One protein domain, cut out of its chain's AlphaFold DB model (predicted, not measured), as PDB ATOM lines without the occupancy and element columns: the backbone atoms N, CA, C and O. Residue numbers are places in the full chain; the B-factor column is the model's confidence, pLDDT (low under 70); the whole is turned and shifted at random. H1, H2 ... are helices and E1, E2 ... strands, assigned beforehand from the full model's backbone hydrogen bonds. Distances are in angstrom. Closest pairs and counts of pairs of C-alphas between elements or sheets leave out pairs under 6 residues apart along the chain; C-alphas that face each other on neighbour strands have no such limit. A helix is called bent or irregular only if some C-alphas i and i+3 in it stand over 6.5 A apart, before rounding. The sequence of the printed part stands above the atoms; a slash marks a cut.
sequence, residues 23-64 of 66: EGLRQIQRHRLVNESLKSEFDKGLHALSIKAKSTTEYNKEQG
ATOM      1  N   GLU A  23     264.032 236.757 328.496       79.62
ATOM      2  CA  GLU A  23     265.168 236.011 327.976       79.62
ATOM      3  C   GLU A  23     265.370 234.708 328.763       79.62
ATOM      4  O   GLU A  23     265.313 234.681 329.990       79.62
ATOM      5  N   GLY A  24     265.485 233.587 328.048       80.62
ATOM      6  CA  GLY A  24     265.548 232.249 328.650       80.62
ATOM      7  C   GLY A  24     264.213 231.682 329.165       80.62
ATOM      8  O   GLY A  24     264.153 230.500 329.504       80.62
ATOM      9  N   LEU A  25     263.118 232.456 329.178       80.00
ATOM     10  CA  LEU A  25     261.799 231.964 329.597       80.00
ATOM     11  C   LEU A  25     261.027 231.296 328.450       80.00
ATOM     12  O   LEU A  25     260.922 231.803 327.324       80.00
ATOM     13  N   ARG A  26     260.375 230.169 328.765       83.19
ATOM     14  CA  ARG A  26     259.481 229.483 327.820       83.19
ATOM     15  C   ARG A  26     258.293 230.374 327.466       83.19
ATOM     16  O   ARG A  26     257.764 231.079 328.321       83.19
ATOM     17  N   GLN A  27     257.821 230.289 326.224       78.38
ATOM     18  CA  GLN A  27     256.690 231.083 325.723       78.38
ATOM     19  C   GLN A  27     255.466 231.033 326.658       78.38
ATOM     20  O   GLN A  27     254.913 232.074 326.997       78.38
ATOM     21  N   ILE A  28     255.112 229.853 327.176       83.19
ATOM     22  CA  ILE A  28     254.014 229.692 328.146       83.19
ATOM     23  C   ILE A  28     254.242 230.493 329.438       83.19
ATOM     24  O   ILE A  28     253.313 231.134 329.922       83.19
ATOM     25  N   GLN A  29     255.458 230.496 329.999       84.50
ATOM     26  CA  GLN A  29     255.755 231.261 331.218       84.50
ATOM     27  C   GLN A  29     255.632 232.764 330.977       84.50
ATOM     28  O   GLN A  29     255.080 233.471 331.815       84.50
ATOM     29  N   ARG A  30     256.086 233.239 329.811       84.44
ATOM     30  CA  ARG A  30     255.960 234.645 329.408       84.44
ATOM     31  C   ARG A  30     254.493 235.055 329.314       84.44
ATOM     32  O   ARG A  30     254.098 236.061 329.891       84.44
ATOM     33  N   HIS A  31     253.676 234.233 328.654       80.62
ATOM     34  CA  HIS A  31     252.235 234.460 328.558       80.62
ATOM     35  C   HIS A  31     251.571 234.457 329.935       80.62
ATOM     36  O   HIS A  31     250.756 235.331 330.198       80.62
ATOM     37  N   ARG A  32     251.942 233.530 330.829       85.38
ATOM     38  CA  ARG A  32     251.384 233.451 332.185       85.38
ATOM     39  C   ARG A  32     251.707 234.695 333.015       85.38
ATOM     40  O   ARG A  32     250.788 235.280 333.566       85.38
ATOM     41  N   LEU A  33     252.963 235.143 333.026       83.00
ATOM     42  CA  LEU A  33     253.403 236.359 333.730       83.00
ATOM     43  C   LEU A  33     252.653 237.610 333.264       83.00
ATOM     44  O   LEU A  33     252.201 238.420 334.077       83.00
ATOM     45  N   VAL A  34     252.516 237.766 331.946       80.06
ATOM     46  CA  VAL A  34     251.819 238.917 331.371       80.06
ATOM     47  C   VAL A  34     250.312 238.810 331.604       80.06
ATOM     48  O   VAL A  34     249.704 239.806 331.981       80.06
ATOM     49  N   ASN A  35     249.720 237.616 331.487       79.75
ATOM     50  CA  ASN A  35     248.319 237.387 331.849       79.75
ATOM     51  C   ASN A  35     248.056 237.685 333.321       79.75
ATOM     52  O   ASN A  35     247.057 238.318 333.611       79.75
ATOM     53  N   GLU A  36     248.916 237.259 334.248       83.44
ATOM     54  CA  GLU A  36     248.743 237.545 335.677       83.44
ATOM     55  C   GLU A  36     248.827 239.045 335.963       83.44
ATOM     56  O   GLU A  36     247.993 239.571 336.694       83.44
ATOM     57  N   SER A  37     249.760 239.748 335.317       81.50
ATOM     58  CA  SER A  37     249.887 241.207 335.441       81.50
ATOM     59  C   SER A  37     248.677 241.947 334.856       81.50
ATOM     60  O   SER A  37     248.234 242.951 335.407       81.50
ATOM     61  N   LEU A  38     248.118 241.439 333.755       74.50
ATOM     62  CA  LEU A  38     246.936 241.992 333.091       74.50
ATOM     63  C   LEU A  38     245.622 241.458 333.671       74.50
ATOM     64  O   LEU A  38     244.566 241.962 333.313       74.50
ATOM     65  N   LYS A  39     245.653 240.474 334.575       74.69
ATOM     66  CA  LYS A  39     244.460 239.815 335.121       74.69
ATOM     67  C   LYS A  39     243.551 240.804 335.839       74.69
ATOM     68  O   LYS A  39     242.339 240.728 335.699       74.69
ATOM     69  N   SER A  40     244.147 241.759 336.554       72.00
ATOM     70  CA  SER A  40     243.414 242.821 337.249       72.00
ATOM     71  C   SER A  40     242.749 243.822 336.299       72.00
ATOM     72  O   SER A  40     241.785 244.470 336.691       72.00
ATOM     73  N   GLU A  41     243.261 243.969 335.077       69.19
ATOM     74  CA  GLU A  41     242.613 244.749 334.017       69.19
ATOM     75  C   GLU A  41     241.578 243.885 333.283       69.19
ATOM     76  O   GLU A  41     240.524 244.377 332.898       69.19
ATOM     77  N   PHE A  42     241.840 242.579 333.158       65.88
ATOM     78  CA  PHE A  42     240.917 241.594 332.595       65.88
ATOM     79  C   PHE A  42     239.596 241.534 333.361       65.88
ATOM     80  O   PHE A  42     238.524 241.561 332.761       65.88
ATOM     81  N   ASP A  43     239.690 241.556 334.690       65.75
ATOM     82  CA  ASP A  43     238.556 241.567 335.616       65.75
ATOM     83  C   ASP A  43     237.641 242.794 335.432       65.75
ATOM     84  O   ASP A  43     236.441 242.725 335.676       65.75
ATOM     85  N   LYS A  44     238.177 243.906 334.904       65.38
ATOM     86  CA  LYS A  44     237.418 245.141 334.643       65.38
ATOM     87  C   LYS A  44     236.571 245.105 333.362       65.38
ATOM     88  O   LYS A  44     235.901 246.095 333.077       65.38
ATOM     89  N   GLY A  45     236.578 244.008 332.598       60.38
ATOM     90  CA  GLY A  45     235.696 243.830 331.432       60.38
ATOM     91  C   GLY A  45     236.397 243.695 330.078       60.38
ATOM     92  O   GLY A  45     235.785 243.933 329.038       60.38
ATOM     93  N   LEU A  46     237.673 243.311 330.052       64.12
ATOM     94  CA  LEU A  46     238.335 242.899 328.809       64.12
ATOM     95  C   LEU A  46     237.886 241.473 328.459       64.12
ATOM     96  O   LEU A  46     238.122 240.544 329.220       64.12
ATOM     97  N   HIS A  47     237.239 241.287 327.306       61.84
ATOM     98  CA  HIS A  47     236.713 239.979 326.890       61.84
ATOM     99  C   HIS A  47     237.785 239.068 326.271       61.84
ATOM    100  O   HIS A  47     237.824 237.872 326.553       61.84
ATOM    101  N   ALA A  48     238.677 239.623 325.445       61.38
ATOM    102  CA  ALA A  48     239.784 238.891 324.838       61.38
ATOM    103  C   ALA A  48     240.911 239.849 324.436       61.38
ATOM    104  O   ALA A  48     240.681 240.847 323.752       61.38
ATOM    105  N   LEU A  49     242.150 239.525 324.815       71.00
ATOM    106  CA  LEU A  49     243.327 240.242 324.337       71.00
ATOM    107  C   LEU A  49     244.429 239.270 323.904       71.00
ATOM    108  O   LEU A  49     244.653 238.229 324.519       71.00
ATOM    109  N   SER A  50     245.114 239.614 322.819       73.31
ATOM    110  CA  SER A  50     246.267 238.884 322.304       73.31
ATOM    111  C   SER A  50     247.548 239.439 322.908       73.31
ATOM    112  O   SER A  50     247.908 240.595 322.685       73.31
ATOM    113  N   ILE A  51     248.268 238.601 323.648       76.38
ATOM    114  CA  ILE A  51     249.552 238.962 324.252       76.38
ATOM    115  C   ILE A  51     250.683 238.458 323.365       76.38
ATOM    116  O   ILE A  51     250.798 237.261 323.101       76.38
ATOM    117  N   LYS A  52     251.566 239.370 322.959       80.12
ATOM    118  CA  LYS A  52     252.843 239.058 322.311       80.12
ATOM    119  C   LYS A  52     253.985 239.443 323.245       80.12
ATOM    120  O   LYS A  52     254.440 240.583 323.235       80.12
ATOM    121  N   ALA A  53     254.447 238.493 324.055       81.81
ATOM    122  CA  ALA A  53     255.589 238.686 324.949       81.81
ATOM    123  C   ALA A  53     256.888 238.205 324.280       81.81
ATOM    124  O   ALA A  53     257.113 236.998 324.137       81.81
ATOM    125  N   LYS A  54     257.748 239.139 323.867       80.88
ATOM    126  CA  LYS A  54     259.049 238.858 323.239       80.88
ATOM    127  C   LYS A  54     260.196 239.296 324.149       80.88
ATOM    128  O   LYS A  54     260.055 240.230 324.932       80.88
ATOM    129  N   SER A  55     261.331 238.619 324.043       84.44
ATOM    130  CA  SER A  55     262.560 239.039 324.723       84.44
ATOM    131  C   SER A  55     263.210 240.188 323.959       84.44
ATOM    132  O   SER A  55     263.034 240.288 322.743       84.44
ATOM    133  N   THR A  56     263.966 241.040 324.650       80.50
ATOM    134  CA  THR A  56     264.693 242.161 324.030       80.50
ATOM    135  C   THR A  56     265.633 241.675 322.925       80.50
ATOM    136  O   THR A  56     265.632 242.247 321.838       80.50
ATOM    137  N   THR A  57     266.325 240.551 323.136       82.06
ATOM    138  CA  THR A  57     267.168 239.897 322.121       82.06
ATOM    139  C   THR A  57     266.390 239.494 320.862       82.06
ATOM    140  O   THR A  57     266.802 239.824 319.753       82.06
ATOM    141  N   GLU A  58     265.229 238.849 321.007       80.31
ATOM    142  CA  GLU A  58     264.379 238.448 319.870       80.31
ATOM    143  C   GLU A  58     263.798 239.666 319.138       80.31
ATOM    144  O   GLU A  58     263.734 239.691 317.913       80.31
ATOM    145  N   TYR A  59     263.398 240.699 319.883       83.06
ATOM    146  CA  TYR A  59     262.877 241.934 319.304       83.06
ATOM    147  C   TYR A  59     263.953 242.704 318.527       83.06
ATOM    148  O   TYR A  59     263.693 243.124 317.404       83.06
ATOM    149  N   ASN A  60     265.166 242.838 319.073       81.00
ATOM    150  CA  ASN A  60     266.289 243.475 318.378       81.00
ATOM    151  C   ASN A  60     266.692 242.707 317.115       81.00
ATOM    152  O   ASN A  60     266.927 243.319 316.074       81.00
ATOM    153  N   LYS A  61     266.696 241.368 317.173       75.44
ATOM    154  CA  LYS A  61     266.997 240.517 316.015       75.44
ATOM    155  C   LYS A  61     265.973 240.681 314.885       75.44
ATOM    156  O   LYS A  61     266.335 240.616 313.716       75.44
ATOM    157  N   GLU A  62     264.707 240.916 315.229       71.00
ATOM    158  CA  GLU A  62     263.611 241.128 314.273       71.00
ATOM    159  C   GLU A  62     263.548 242.575 313.739       71.00
ATOM    160  O   GLU A  62     263.068 242.794 312.630       71.00
ATOM    161  N   GLN A  63     264.040 243.562 314.497       67.12
ATOM    162  CA  GLN A  63     264.042 244.984 314.112       67.12
ATOM    163  C   GLN A  63     265.238 245.408 313.245       67.12
ATOM    164  O   GLN A  63     265.279 246.557 312.816       67.12
ATOM    165  N   GLY A  64     266.186 244.513 312.950       57.22
ATOM    166  CA  GLY A  64     267.207 244.765 311.929       57.22
ATOM    167  C   GLY A  64     268.054 246.014 312.184       57.22
ATOM    168  O   GLY A  64     268.296 246.787 311.261       57.22
TER     169      GLY A  64
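AT A GLANCE: This is residues 23 to 64 of the 66 residues of an uncharacterized protein of Rhodosporidium toruloides (UniProt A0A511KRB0). A long helix, H1, and a strand, E1, make an elongated fold-back: the chain runs out along H1, turns through residues 43 to 48 and comes back past the helix as E1. At the far end of E1 a short second helix, H2, turns away from H1, and its residues 59 to 63 stick out together with Gly 64. The printed part has 42 residues with two named helices and one named strand, in the order H1, E1, H2, and it is mostly helix. E1 pairs with no named strand. The whole is loose, with a radius of gyration of the C-alphas of 12.4 A, and its C-alphas span 37 by 19 by 11 A.

HOW THE PARTS SIT: H1, residues 27 to 42, has a kink of 39 degrees near residue 36. It is irregular, but only just: C-alphas 37 and 40 are 6.9 A apart. After a short link comes E1, residues 49 to 54. H1 and E1 have 8 pairs of C-alphas within 8 A. The closest C-alphas of the two are those of Arg 30 and Ala 53, 6.0 A apart, and their centres are 8.9 A apart. A tight link leads on to H2, residues 56 to 63, and E1 and H2 meet only through their link. H1 and H2 are apart. In H2 every pair of O i and N i+4 is within hydrogen-bond range; in H1 10 of 12 such pairs are.

IN THESE COORDINATES: Residues 23 to 26 come before H1, whose first C-alpha, that of Gln 27, is at (256.690, 231.083, 325.723). H1 is 20.2 A long from first to last C-alpha and ends with C-alpha 42 at (240.917, 241.594, 332.595). E1 begins at Leu 49, ends at Lys 54 and measures 15.8 A from first to last C-alpha. H2 begins at Thr 56 and ends at Gln 63, whose C-alpha is at (264.042, 244.984, 314.112).

THE WHOLE: The outline is elongated. The two C-alphas farthest apart are those of Lys 44 and Gly 64, 37.5 A, while the C-alphas of Glu 23 and Gly 64, the first and last printed residues, are 18.4 A apart. Residues 39 to 45, of which 39 to 42 belong to H1, stand free. Residues 59 to 64, of which 59 to 63 belong to H2, stand free too. The printed part has no cut, and neither link is long. The mean pLDDT of the printed part is 75.9, and the model's confidence is under 70 at residues 41 to 48 and 63 to 64.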